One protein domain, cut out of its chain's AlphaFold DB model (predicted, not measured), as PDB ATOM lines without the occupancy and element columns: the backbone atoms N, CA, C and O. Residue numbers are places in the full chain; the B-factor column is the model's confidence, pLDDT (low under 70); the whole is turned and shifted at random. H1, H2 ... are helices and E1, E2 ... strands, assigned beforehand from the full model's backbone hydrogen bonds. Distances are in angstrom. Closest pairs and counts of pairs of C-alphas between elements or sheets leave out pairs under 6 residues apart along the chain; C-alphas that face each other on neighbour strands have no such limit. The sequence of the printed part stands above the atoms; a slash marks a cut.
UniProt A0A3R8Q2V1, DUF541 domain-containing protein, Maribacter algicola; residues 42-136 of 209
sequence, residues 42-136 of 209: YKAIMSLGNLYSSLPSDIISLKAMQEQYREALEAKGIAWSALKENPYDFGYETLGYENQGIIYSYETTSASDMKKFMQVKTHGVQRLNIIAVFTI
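What this domain is: This is residues 42 to 136 of the 209 residues of the protein "DUF541 domain-containing protein" of Maribacter algicola (UniProt A0A3R8Q2V1). A twisted sheet of four strands makes one layer, and two helices, H1 and H2, cover one of its faces, both running roughly along the strands; the opposite face has no named helix over it. Long loops, residues 50 to 61 and 86 to 100, join E1 to H1 and E2 to E3. The printed part has 95 residues, with two named helices and four named strands in the order E1 H1 E2 E3 H2 E4; the sheet runs E2 - E3 - E1 - E4, all antiparallel, and the class is mixed, helices and strands. The whole is compact, with a radius of gyration of the C-alphas of 13.8 A and spans of 45 by 31 by 19 A.

How they stand to each other: Begin at the inner strands E1, residues 42 to 49, and E3, residues 101 to 108, which are antiparallel neighbours; look for N 44 and O 106, within hydrogen-bond range at 2.9 A. On the other side of E1 is the edge strand E4, residues 125 to 135, antiparallel to it, with N 43 and O 131 at 2.8 A. The other edge strand, E2, residues 83 to 85, forms a hairpin with E3, where N 84 and O 105 are 2.9 A apart. E2 and E4 are apart. Now look over the sheet for H1, residues 62 to 74, at a height of 8.1 A on a local plane fitted to 6 C-alphas, only just enough. It lies over E1 and runs along the strands, at 22 degrees to E1 on the local plane; their closest C-alphas are those of Gly 49 and Leu 62, 6.2 A apart. H2, residues 111 to 119, is on the same face at a height of 9.0 A, over E3 and E1, and runs along the strands at 12 degrees to E1 on the local plane; Thr 108 and Met 114 have the closest C-alphas of E3 and H2, 6.6 A apart. H1 and H2 are close but not clearly touching, with the C-alphas of Leu 73 and Phe 117 closest at 7.1 A; they run opposite ways at a steep tilt of 41 degrees. E1, H1, E2 and E3, H2, E4 are split strand-helix-strand units, two strands running the same way with another strand between them, each with a right-handed crossover. In H1 and H2 every O i to N i+4 pair is within hydrogen-bond range.

Where its parts are: Find C-alpha 42 at (24.551, 47.965, -24.137); from there E1 runs 23.2 A to C-alpha 49. E3 is 23.5 A long and E2 6.4 A. H1 starts at C-alpha 62, (14.181, 23.593, -23.860), and is 18.3 A long; H2 is 12.6 A. E4 runs 29.9 A and ends at C-alpha 135, (29.354, 56.227, -15.709).

The domain as a whole: The C-alphas farthest apart are those of Asp 58 and Ile 136, 48.8 A. The printed part has no cut. The links E1 to H1 and E2 to E3 are long. Look for pLDDT under 70 at residues 51 to 59 and 87 to 99; the mean of the printed part is 83.8.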
ATOM      1  N   TYR A  42      25.899  48.481 -23.946       95.44
ATOM      2  CA  TYR A  42      24.551  47.965 -24.137       95.44
ATOM      3  C   TYR A  42      24.427  46.584 -23.508       95.44
ATOM      4  O   TYR A  42      25.226  45.696 -23.803       95.44
ATOM      5  N   LYS A  43      23.383  46.384 -22.706       95.31
ATOM      6  CA  LYS A  43      23.064  45.115 -22.056       95.31
ATOM      7  C   LYS A  43      21.640  44.697 -22.388       95.31
ATOM      8  O   LYS A  43      20.707  45.487 -22.264       95.31
ATOM      9  N   ALA A  44      21.473  43.444 -22.784       94.31
ATOM     10  CA  ALA A  44      20.176  42.815 -22.978       94.31
ATOM     11  C   ALA A  44      20.071  41.566 -22.103       94.31
ATOM     12  O   ALA A  44      21.016  40.785 -22.017       94.31
ATOM     13  N   ILE A  45      18.918  41.383 -21.469       91.81
ATOM     14  CA  ILE A  45      18.565  40.210 -20.674       91.81
ATOM     15  C   ILE A  45      17.380  39.536 -21.356       91.81
ATOM     16  O   ILE A  45      16.341  40.163 -21.587       91.81
ATOM     17  N   MET A  46      17.552  38.258 -21.672       90.69
ATOM     18  CA  MET A  46      16.582  37.433 -22.376       90.69
ATOM     19  C   MET A  46      16.206  36.239 -21.508       90.69
ATOM     20  O   MET A  46      17.081  35.631 -20.897       90.69
ATOM     21  N   SER A  47      14.933  35.867 -21.492       89.00
ATOM     22  CA  SER A  47      14.511  34.545 -21.038       89.00
ATOM     23  C   SER A  47      14.314  33.628 -22.234       89.00
ATOM     24  O   SER A  47      13.837  34.052 -23.288       89.00
ATOM     25  N   LEU A  48      14.677  32.363 -22.060       89.19
ATOM     26  CA  LEU A  48      14.381  31.279 -22.979       89.19
ATOM     27  C   LEU A  48      13.607  30.195 -22.235       89.19
ATOM     28  O   LEU A  48      14.145  29.579 -21.322       89.19
ATOM     29  N   GLY A  49      12.369  29.933 -22.632       84.19
ATOM     30  CA  GLY A  49      11.570  28.872 -22.027       84.19
ATOM     31  C   GLY A  49      10.143  28.821 -22.555       84.19
ATOM     32  O   GLY A  49       9.765  29.549 -23.474       84.19
ATOM     33  N   ASN A  50       9.327  27.958 -21.954       73.94
ATOM     34  CA  ASN A  50       7.912  27.852 -22.302       73.94
ATOM     35  C   ASN A  50       7.145  29.079 -21.790       73.94
ATOM     36  O   ASN A  50       7.004  29.287 -20.585       73.94
ATOM     37  N   LEU A  51       6.629  29.882 -22.726       61.88
ATOM     38  CA  LEU A  51       6.008  31.186 -22.445       61.88
ATOM     39  C   LEU A  51       4.619  31.097 -21.796       61.88
ATOM     40  O   LEU A  51       4.121  32.093 -21.280       61.88
ATOM     41  N   TYR A  52       3.993  29.920 -21.830       58.38
ATOM     42  CA  TYR A  52       2.660  29.684 -21.290       58.38
ATOM     43  C   TYR A  52       2.684  28.429 -20.419       58.38
ATOM     44  O   TYR A  52       2.972  27.343 -20.913       58.38
ATOM     45  N   SER A  53       2.355  28.568 -19.136       54.66
ATOM     46  CA  SER A  53       2.137  27.442 -18.211       54.66
ATOM     47  C   SER A  53       0.909  26.597 -18.570       54.66
ATOM     48  O   SER A  53       0.775  25.473 -18.107       54.66
ATOM     49  N   SER A  54       0.014  27.126 -19.411       52.31
ATOM     50  CA  SER A  54      -1.236  26.480 -19.825       52.31
ATOM     51  C   SER A  54      -1.151  25.695 -21.137       52.31
ATOM     52  O   SER A  54      -2.114  25.015 -21.493       52.31
ATOM     53  N   LEU A  55      -0.042  25.792 -21.877       52.12
ATOM     54  CA  LEU A  55       0.188  24.974 -23.068       52.12
ATOM     55  C   LEU A  55       0.935  23.697 -22.663       52.12
ATOM     56  O   LEU A  55       1.804  23.774 -21.796       52.12
ATOM     57  N   PRO A  56       0.636  22.535 -23.279       56.44
ATOM     58  CA  PRO A  56       1.383  21.314 -23.009       56.44
ATOM     59  C   PRO A  56       2.881  21.572 -23.177       56.44
ATOM     60  O   PRO A  56       3.295  22.159 -24.180       56.44
ATOM     61  N   SER A  57       3.690  21.094 -22.233       55.78
ATOM     62  CA  SER A  57       5.161  21.177 -22.210       55.78
ATOM     63  C   SER A  57       5.864  20.551 -23.426       55.78
ATOM     64  O   SER A  57       7.091  20.555 -23.506       55.78
ATOM     65  N   ASP A  58       5.093  20.022 -24.374       53.81
ATOM     66  CA  ASP A  58       5.488  18.939 -25.267       53.81
ATOM     67  C   ASP A  58       5.643  19.380 -26.731       53.81
ATOM     68  O   ASP A  58       5.908  18.544 -27.592       53.81
ATOM     69  N   ILE A  59       5.486  20.670 -27.056       63.38
ATOM     70  CA  ILE A  59       5.603  21.121 -28.456       63.38
ATOM     71  C   ILE A  59       7.079  21.265 -28.871       63.38
ATOM     72  O   ILE A  59       7.446  20.825 -29.959       63.38
ATOM     73  N   ILE A  60       7.944  21.841 -28.023       72.62
ATOM     74  CA  ILE A  60       9.396  21.976 -28.264       72.62
ATOM     75  C   ILE A  60      10.137  21.887 -26.921       72.62
ATOM     76  O   ILE A  60       9.793  22.587 -25.974       72.62
ATOM     77  N   SER A  61      11.178  21.051 -26.830       83.38
ATOM     78  CA  SER A  61      11.997  20.942 -25.612       83.38
ATOM     79  C   SER A  61      12.914  22.156 -25.425       83.38
ATOM     80  O   SER A  61      13.383  22.741 -26.401       83.38
ATOM     81  N   LEU A  62      13.255  22.493 -24.176       83.69
ATOM     82  CA  LEU A  62      14.181  23.593 -23.860       83.69
ATOM     83  C   LEU A  62      15.516  23.477 -24.621       83.69
ATOM     84  O   LEU A  62      16.002  24.456 -25.179       83.69
ATOM     85  N   LYS A  63      16.060  22.258 -24.731       87.00
ATOM     86  CA  LYS A  63      17.279  21.982 -25.506       87.00
ATOM     87  C   LYS A  63      17.110  22.309 -26.994       87.00
ATOM     88  O   LYS A  63      18.015  22.872 -27.602       87.00
ATOM     89  N   ALA A  64      15.964  21.973 -27.585       88.88
ATOM     90  CA  ALA A  64      15.677  22.319 -28.975       88.88
ATOM     91  C   ALA A  64      15.509  23.838 -29.159       88.88
ATOM     92  O   ALA A  64      15.967  24.375 -30.163       88.88
ATOM     93  N   MET A  65      14.927  24.547 -28.185       89.12
ATOM     94  CA  MET A  65      14.859  26.015 -28.219       89.12
ATOM     95  C   MET A  65      16.246  26.662 -28.128       89.12
ATOM     96  O   MET A  65      16.517  27.619 -28.851       89.12
ATOM     97  N   GLN A  66      17.132  26.141 -27.272       91.88
ATOM     98  CA  GLN A  66      18.518  26.612 -27.170       91.88
ATOM     99  C   GLN A  66      19.263  26.434 -28.490       91.88
ATOM    100  O   GLN A  66      19.942  27.354 -28.935       91.88
ATOM    101  N   GLU A  67      19.114  25.269 -29.123       93.56
ATOM    102  CA  GLU A  67      19.714  24.979 -30.425       93.56
ATOM    103  C   GLU A  67      19.245  25.978 -31.487       93.56
ATOM    104  O   GLU A  67      20.064  26.644 -32.116       93.56
ATOM    105  N   GLN A  68      17.929  26.171 -31.608       93.56
ATOM    106  CA  GLN A  68      17.350  27.134 -32.545       93.56
ATOM    107  C   GLN A  68      17.824  28.562 -32.270       93.56
ATOM    108  O   GLN A  68      18.096  29.321 -33.200       93.56
ATOM    109  N   TYR A  69      17.910  28.952 -30.996       94.69
ATOM    110  CA  TYR A  69      18.382  30.281 -30.630       94.69
ATOM    111  C   TYR A  69      19.857  30.471 -30.986       94.69
ATOM    112  O   TYR A  69      20.216  31.508 -31.546       94.69
ATOM    113  N   ARG A  70      20.689  29.452 -30.744       96.06
ATOM    114  CA  ARG A  70      22.097  29.442 -31.137       96.06
ATOM    115  C   ARG A  70      22.267  29.606 -32.643       96.06
ATOM    116  O   ARG A  70      22.955  30.530 -33.066       96.06
ATOM    117  N   GLU A  71      21.593  28.781 -33.438       96.56
ATOM    118  CA  GLU A  71      21.640  28.863 -34.903       96.56
ATOM    119  C   GLU A  71      21.200  30.248 -35.407       96.56
ATOM    120  O   GLU A  71      21.825  30.832 -36.295       96.56
ATOM    121  N   ALA A  72      20.146  30.819 -34.814       96.19
ATOM    122  CA  ALA A  72      19.635  32.129 -35.201       96.19
ATOM    123  C   ALA A  72      20.589  33.285 -34.842       96.19
ATOM    124  O   ALA A  72      20.676  34.261 -35.592       96.19
ATOM    125  N   LEU A  73      21.306  33.187 -33.718       96.12
ATOM    126  CA  LEU A  73      22.361  34.131 -33.335       96.12
ATOM    127  C   LEU A  73      23.557  34.034 -34.285       96.12
ATOM    128  O   LEU A  73      24.012  35.051 -34.817       96.12
ATOM    129  N   GLU A  74      24.021  32.817 -34.561       95.88
ATOM    130  CA  GLU A  74      25.163  32.561 -35.440       95.88
ATOM    131  C   GLU A  74      24.881  33.020 -36.877       95.88
ATOM    132  O   GLU A  74      25.732  33.661 -37.498       95.88
ATOM    133  N   ALA A  75      23.651  32.843 -37.372       95.69
ATOM    134  CA  ALA A  75      23.205  33.375 -38.663       95.69
ATOM    135  C   ALA A  75      23.242  34.916 -38.747       95.69
ATOM    136  O   ALA A  75      23.249  35.485 -39.842       95.69
ATOM    137  N   LYS A  76      23.269  35.617 -37.606       94.44
ATOM    138  CA  LYS A  76      23.455  37.076 -37.510       94.44
ATOM    139  C   LYS A  76      24.895  37.481 -37.184       94.44
ATOM    140  O   LYS A  76      25.157  38.671 -37.005       94.44
ATOM    141  N   GLY A  77      25.820  36.521 -37.147       94.56
ATOM    142  CA  GLY A  77      27.225  36.741 -36.813       94.56
ATOM    143  C   GLY A  77      27.468  36.979 -35.323       94.56
ATOM    144  O   GLY A  77      28.467  37.600 -34.970       94.56
ATOM    145  N   ILE A  78      26.558  36.535 -34.452       95.50
ATOM    146  CA  ILE A  78      26.693  36.648 -32.997       95.50
ATOM    147  C   ILE A  78      27.100  35.279 -32.466       95.50
ATOM    148  O   ILE A  78      26.340  34.318 -32.562       95.50
ATOM    149  N   ALA A  79      28.311  35.183 -31.919       95.25
ATOM    150  CA  ALA A  79      28.805  33.937 -31.349       95.25
ATOM    151  C   ALA A  79      27.988  33.546 -30.110       95.25
ATOM    152  O   ALA A  79      27.751  34.383 -29.240       95.25
ATOM    153  N   TRP A  80      27.630  32.266 -29.983       94.12
ATOM    154  CA  TRP A  80      26.930  31.749 -28.800       94.12
ATOM    155  C   TRP A  80      27.671  32.044 -27.494       94.12
ATOM    156  O   TRP A  80      27.062  32.403 -26.493       94.12
ATOM    157  N   SER A  81      29.003  31.975 -27.528       94.69
ATOM    158  CA  SER A  81      29.874  32.280 -26.389       94.69
ATOM    159  C   SER A  81      29.812  33.738 -25.923       94.69
ATOM    160  O   SER A  81      30.380  34.059 -24.884       94.69
ATOM    161  N   ALA A  82      29.182  34.635 -26.690       94.06
ATOM    162  CA  ALA A  82      28.941  36.012 -26.271       94.06
ATOM    163  C   ALA A  82      27.753  36.137 -25.300       94.06
ATOM    164  O   ALA A  82      27.606  37.178 -24.660       94.06
ATOM    165  N   LEU A  83      26.907  35.106 -25.194       94.25
ATOM    166  CA  LEU A  83      25.844  35.051 -24.200       94.25
ATOM    167  C   LEU A  83      26.403  34.481 -22.898       94.25
ATOM    168  O   LEU A  83      27.067  33.444 -22.889       94.25
ATOM    169  N   LYS A  84      26.091  35.147 -21.790       92.62
ATOM    170  CA  LYS A  84      26.336  34.631 -20.445       92.62
ATOM    171  C   LYS A  84      25.030  34.070 -19.910       92.62
ATOM    172  O   LYS A  84      24.013  34.762 -19.887       92.62
ATOM    173  N   GLU A  85      25.049  32.812 -19.504       88.19
ATOM    174  CA  GLU A  85      23.960  32.241 -18.723       88.19
ATOM    175  C   GLU A  85      24.038  32.809 -17.303       88.19
ATOM    176  O   GLU A  85      25.118  32.806 -16.710       88.19
ATOM    177  N   ASN A  86      22.923  33.305 -16.766       77.19
ATOM    178  CA  ASN A  86      22.837  33.781 -15.380       77.19
ATOM    179  C   ASN A  86      21.927  32.837 -14.585       77.19
ATOM    180  O   ASN A  86      20.765  33.171 -14.328       77.19
ATOM    181  N   PRO A  87      22.394  31.619 -14.267       63.44
ATOM    182  CA  PRO A  87      21.588  30.688 -13.503       63.44
ATOM    183  C   PRO A  87      21.512  31.167 -12.039       63.44
ATOM    184  O   PRO A  87      22.496  31.659 -11.491       63.44
ATOM    185  N   TYR A  88      20.354  30.993 -11.393       56.03
ATOM    186  CA  TYR A  88      20.164  31.147  -9.937       56.03
ATOM    187  C   TYR A  88      20.221  32.555  -9.300       56.03
ATOM    188  O   TYR A  88      20.195  32.629  -8.074       56.03
ATOM    189  N   ASP A  89      20.222  33.661 -10.055       61.91
ATOM    190  CA  ASP A  89      20.066  35.007  -9.459       61.91
ATOM    191  C   ASP A  89      18.623  35.209  -8.934       61.91
ATOM    192  O   ASP A  89      18.291  34.909  -7.791       61.91
ATOM    193  N   PHE A  90      17.718  35.642  -9.813       62.38
ATOM    194  CA  PHE A  90      16.259  35.618  -9.633       62.38
ATOM    195  C   PHE A  90      15.625  34.972 -10.874       62.38
ATOM    196  O   PHE A  90      14.752  35.539 -11.528       62.38
ATOM    197  N   GLY A  91      16.170  33.815 -11.257       62.22
ATOM    198  CA  GLY A  91      15.768  33.051 -12.437       62.22
ATOM    199  C   GLY A  91      14.556  32.151 -12.196       62.22
ATOM    200  O   GLY A  91      13.878  32.243 -11.167       62.22
ATOM    201  N   TYR A  92      14.296  31.251 -13.146       67.75
ATOM    202  CA  TYR A  92      13.169  30.316 -13.084       67.75
ATOM    203  C   TYR A  92      13.213  29.427 -11.834       67.75
ATOM    204  O   TYR A  92      12.179  29.160 -11.223       67.75
ATOM    205  N   GLU A  93      14.416  29.048 -11.408       65.38
ATOM    206  CA  GLU A  93      14.679  28.196 -10.251       65.38
ATOM    207  C   GLU A  93      14.419  28.912  -8.921       65.38
ATOM    208  O   GLU A  93      13.948  28.293  -7.968       65.38
ATOM    209  N   THR A  94      14.704  30.216  -8.853       66.31
ATOM    210  CA  THR A  94      14.566  31.025  -7.629       66.31
ATOM    211  C   THR A  94      13.136  31.540  -7.441       66.31
ATOM    212  O   THR A  94      12.671  31.670  -6.311       66.31
ATOM    213  N   LEU A  95      12.421  31.830  -8.533       66.06
ATOM    214  CA  LEU A  95      11.081  32.435  -8.499       66.06
ATOM    215  C   LEU A  95       9.927  31.417  -8.477       66.06
ATOM    216  O   LEU A  95       8.763  31.814  -8.464       66.06
ATOM    217  N   GLY A  96      10.233  30.115  -8.443       58.81
ATOM    218  CA  GLY A  96       9.231  29.054  -8.298       58.81
ATOM    219  C   GLY A  96       8.299  28.908  -9.502       58.81
ATOM    220  O   GLY A  96       7.170  28.446  -9.345       58.81
ATOM    221  N   TYR A  97       8.740  29.317 -10.696       62.50
ATOM    222  CA  TYR A  97       7.968  29.098 -11.915       62.50
ATOM    223  C   TYR A  97       7.870  27.592 -12.205       62.50
ATOM    224  O   TYR A  97       8.870  26.882 -12.187       62.50
ATOM    225  N   GLU A  98       6.662  27.105 -12.509       56.75
ATOM    226  CA  GLU A  98       6.411  25.681 -12.807       56.75
ATOM    227  C   GLU A  98       7.124  25.201 -14.090       56.75
ATOM    228  O   GLU A  98       7.369  24.008 -14.262       56.75
ATOM    229  N   ASN A  99       7.492  26.132 -14.977       64.75
ATOM    230  CA  ASN A  99       8.164  25.855 -16.244       64.75
ATOM    231  C   ASN A  99       9.684  26.044 -16.136       64.75
ATOM    232  O   ASN A  99      10.151  27.046 -15.606       64.75
ATOM    233  N   GLN A 100      10.456  25.136 -16.739       72.19
ATOM    234  CA  GLN A 100      11.899  25.318 -16.924       72.19
ATOM    235  C   GLN A 100      12.188  26.441 -17.933       72.19
ATOM    236  O   GLN A 100      11.535  26.544 -18.977       72.19
ATOM    237  N   GLY A 101      13.206  27.248 -17.644       80.31
ATOM    238  CA  GLY A 101      13.687  28.298 -18.530       80.31
ATOM    239  C   GLY A 101      15.072  28.782 -18.120       80.31
ATOM    240  O   GLY A 101      15.542  28.475 -17.031       80.31
ATOM    241  N   ILE A 102      15.734  29.511 -19.014       86.56
ATOM    242  CA  ILE A 102      17.120  29.958 -18.855       86.56
ATOM    243  C   ILE A 102      17.189  31.459 -19.096       86.56
ATOM    244  O   ILE A 102      16.578  31.970 -20.037       86.56
ATOM    245  N   ILE A 103      17.940  32.167 -18.253       88.50
ATOM    246  CA  ILE A 103      18.205  33.595 -18.420       88.50
ATOM    247  C   ILE A 103      19.575  33.791 -19.061       88.50
ATOM    248  O   ILE A 103      20.595  33.366 -18.520       88.50
ATOM    249  N   TYR A 104      19.594  34.494 -20.187       91.62
ATOM    250  CA  TYR A 104      20.810  34.907 -20.876       91.62
ATOM    251  C   TYR A 104      21.011  36.414 -20.763       91.62
ATOM    252  O   TYR A 104      20.058  37.183 -20.893       91.62
ATOM    253  N   SER A 105      22.256  36.845 -20.585       93.94
ATOM    254  CA  SER A 105      22.671  38.227 -20.801       93.94
ATOM    255  C   SER A 105      23.606  38.335 -22.001       93.94
ATOM    256  O   SER A 105      24.444  37.470 -22.252       93.94
ATOM    257  N   TYR A 106      23.444  39.417 -22.751       95.75
ATOM    258  CA  TYR A 106      24.309  39.805 -23.855       95.75
ATOM    259  C   TYR A 106      24.770  41.244 -23.638       95.75
ATOM    260  O   TYR A 106      23.952  42.120 -23.351       95.75
ATOM    261  N   GLU A 107      26.074  41.478 -23.769       96.12
ATOM    262  CA  GLU A 107      26.711  42.775 -23.534       96.12
ATOM    263  C   GLU A 107      27.590  43.155 -24.731       96.12
ATOM    264  O   GLU A 107      28.322  42.325 -25.270       96.12
ATOM    265  N   THR A 108      27.515  44.414 -25.163       95.56
ATOM    266  CA  THR A 108      28.341  44.949 -26.255       95.56
ATOM    267  C   THR A 108      28.445  46.468 -26.169       95.56
ATOM    268  O   THR A 108      27.512  47.128 -25.731       95.56
ATOM    269  N   THR A 109      29.547  47.051 -26.637       94.88
ATOM    270  CA  THR A 109      29.690  48.511 -26.817       94.88
ATOM    271  C   THR A 109      29.251  48.975 -28.214       94.88
ATOM    272  O   THR A 109      29.213  50.166 -28.512       94.88
ATOM    273  N   SER A 110      28.886  48.041 -29.099       92.88
ATOM    274  CA  SER A 110      28.460  48.322 -30.470       92.88
ATOM    275  C   SER A 110      26.939  48.415 -30.564       92.88
ATOM    276  O   SER A 110      26.222  47.413 -30.499       92.88
ATOM    277  N   ALA A 111      26.429  49.624 -30.815       90.06
ATOM    278  CA  ALA A 111      25.003  49.848 -31.059       90.06
ATOM    279  C   ALA A 111      24.485  49.026 -32.254       90.06
ATOM    280  O   ALA A 111      23.329  48.602 -32.283       90.06
ATOM    281  N   SER A 112      25.342  48.800 -33.253       91.81
ATOM    282  CA  SER A 112      25.030  47.982 -34.427       91.81
ATOM    283  C   SER A 112      24.832  46.515 -34.051       91.81
ATOM    284  O   SER A 112      23.860  45.894 -34.481       91.81
ATOM    285  N   ASP A 113      25.703  45.969 -33.202       94.31
ATOM    286  CA  ASP A 113      25.608  44.567 -32.794       94.31
ATOM    287  C   ASP A 113      24.458  44.346 -31.815       94.31
ATOM    288  O   ASP A 113      23.726  43.370 -31.968       94.31
ATOM    289  N   MET A 114      24.180  45.304 -30.921       93.88
ATOM    290  CA  MET A 114      22.959  45.268 -30.112       93.88
ATOM    291  C   MET A 114      21.704  45.277 -31.002       93.88
ATOM    292  O   MET A 114      20.787  44.486 -30.796       93.88
ATOM    293  N   LYS A 115      21.664  46.096 -32.064       91.44
ATOM    294  CA  LYS A 115      20.552  46.078 -33.034       91.44
ATOM    295  C   LYS A 115      20.420  44.729 -33.749       91.44
ATOM    296  O   LYS A 115      19.295  44.263 -33.921       91.44
ATOM    297  N   LYS A 116      21.526  44.091 -34.151       94.25
ATOM    298  CA  LYS A 116      21.503  42.743 -34.753       94.25
ATOM    299  C   LYS A 116      20.980  41.703 -33.765       94.25
ATOM    300  O   LYS A 116      20.094  40.935 -34.131       94.25
ATOM    301  N   PHE A 117      21.465  41.723 -32.523       95.31
ATOM    302  CA  PHE A 117      21.016  40.834 -31.449       95.31
ATOM    303  C   PHE A 117      19.508  40.956 -31.234       95.31
ATOM    304  O   PHE A 117      18.775  39.971 -31.247       95.31
ATOM    305  N   MET A 118      19.022  42.193 -31.179       91.06
ATOM    306  CA  MET A 118      17.608  42.511 -31.021       91.06
ATOM    307  C   MET A 118      16.723  42.024 -32.177       91.06
ATOM    308  O   MET A 118      15.519  41.852 -31.989       91.06
ATOM    309  N   GLN A 119      17.268  41.790 -33.370       92.06
ATOM    310  CA  GLN A 119      16.510  41.244 -34.499       92.06
ATOM    311  C   GLN A 119      16.351  39.722 -34.443       92.06
ATOM    312  O   GLN A 119      15.521  39.189 -35.183       92.06
ATOM    313  N   VAL A 120      17.110  39.025 -33.595       93.62
ATOM    314  CA  VAL A 120      16.997  37.574 -33.435       93.62
ATOM    315  C   VAL A 120      15.685  37.253 -32.727       93.62
ATOM    316  O   VAL A 120      15.411  37.731 -31.627       93.62
ATOM    317  N   LYS A 121      14.844  36.458 -33.392       89.12
ATOM    318  CA  LYS A 121      13.555  35.997 -32.878       89.12
ATOM    319  C   LYS A 121      13.470  34.494 -33.076       89.12
ATOM    320  O   LYS A 121      13.508  34.029 -34.212       89.12
ATOM    321  N   THR A 122      13.320  33.760 -31.985       89.19
ATOM    322  CA  THR A 122      13.078  32.315 -31.987       89.19
ATOM    323  C   THR A 122      11.964  31.981 -31.004       89.19
ATOM    324  O   THR A 122      11.549  32.820 -30.199       89.19
ATOM    325  N   HIS A 123      11.425  30.769 -31.110       85.44
ATOM    326  CA  HIS A 123      10.399  30.311 -30.186       85.44
ATOM    327  C   HIS A 123      10.951  30.262 -28.753       85.44
ATOM    328  O   HIS A 123      12.097  29.875 -28.539       85.44
ATOM    329  N   GLY A 124      10.138  30.676 -27.780       84.25
ATOM    330  CA  GLY A 124      10.505  30.658 -26.363       84.25
ATOM    331  C   GLY A 124      11.407  31.801 -25.893       84.25
ATOM    332  O   GLY A 124      11.613  31.925 -24.692       84.25
ATOM    333  N   VAL A 125      11.913  32.660 -26.789       89.81
ATOM    334  CA  VAL A 125      12.740  33.817 -26.411       89.81
ATOM    335  C   VAL A 125      11.875  35.036 -26.081       89.81
ATOM    336  O   VAL A 125      11.103  35.516 -26.914       89.81
ATOM    337  N   GLN A 126      12.062  35.592 -24.887       88.75
ATOM    338  CA  GLN A 126      11.447  36.835 -24.425       88.75
ATOM    339  C   GLN A 126      12.509  37.835 -23.966       88.75
ATOM    340  O   GLN A 126      13.544  37.473 -23.419       88.75
ATOM    341  N   ARG A 127      12.244  39.122 -24.198       89.38
ATOM    342  CA  ARG A 127      13.097  40.225 -23.737       89.38
ATOM    343  C   ARG A 127      12.637  40.628 -22.347       89.38
ATOM    344  O   ARG A 127      11.485  41.025 -22.198       89.38
ATOM    345  N   LEU A 128      13.530  40.550 -21.371       87.12
ATOM    346  CA  LEU A 128      13.240  40.957 -20.000       87.12
ATOM    347  C   LEU A 128      13.685  42.391 -19.739       87.12
ATOM    348  O   LEU A 128      12.926  43.179 -19.186       87.12
ATOM    349  N   ASN A 129      14.903  42.739 -20.153       89.62
ATOM    350  CA  ASN A 129      15.436  44.082 -19.961       89.62
ATOM    351  C   ASN A 129      16.450  44.432 -21.048       89.62
ATOM    352  O   ASN A 129      17.216  43.571 -21.477       89.62
ATOM    353  N   ILE A 130      16.457  45.685 -21.499       91.44
ATOM    354  CA  ILE A 130      17.411  46.188 -22.487       91.44
ATOM    355  C   ILE A 130      17.785  47.617 -22.106       91.44
ATOM    356  O   ILE A 130      16.952  48.526 -22.154       91.44
ATOM    357  N   ILE A 131      19.051  47.803 -21.757       93.69
ATOM    358  CA  ILE A 131      19.576  49.052 -21.213       93.69
ATOM    359  C   ILE A 131      20.908  49.425 -21.862       93.69
ATOM    360  O   ILE A 131      21.612  48.571 -22.404       93.69
ATOM    361  N   ALA A 132      21.254  50.704 -21.806       94.75
ATOM    362  CA  ALA A 132      22.627  51.162 -21.901       94.75
ATOM    363  C   ALA A 132      23.114  51.533 -20.501       94.75
ATOM    364  O   ALA A 132      22.341  52.008 -19.670       94.75
ATOM    365  N   VAL A 133      24.390  51.270 -20.256       95.06
ATOM    366  CA  VAL A 133      25.065  51.497 -18.985       95.06
ATOM    367  C   VAL A 133      26.326  52.297 -19.254       95.06
ATOM    368  O   VAL A 133      27.108  51.953 -20.143       95.06
ATOM    369  N   PHE A 134      26.510  53.362 -18.491       94.69
ATOM    370  CA  PHE A 134      27.699  54.210 -18.514       94.69
ATOM    371  C   PHE A 134      27.885  54.866 -17.147       94.69
ATOM    372  O   PHE A 134      27.030  54.751 -16.269       94.69
ATOM    373  N   THR A 135      29.010  55.541 -16.957       94.56
ATOM    374  CA  THR A 135      29.354  56.227 -15.709       94.56
ATOM    375  C   THR A 135      29.765  57.650 -16.023       94.56
ATOM    376  O   THR A 135      30.473  57.859 -16.997       94.56
ATOM    377  N   ILE A 136      29.392  58.596 -15.167       93.88
ATOM    378  CA  ILE A 136      29.905  59.969 -15.225       93.88
ATOM    379  C   ILE A 136      31.013  60.096 -14.184       93.88
ATOM    380  O   ILE A 136      30.769  59.868 -12.992       93.88
TER     381      ILE A 136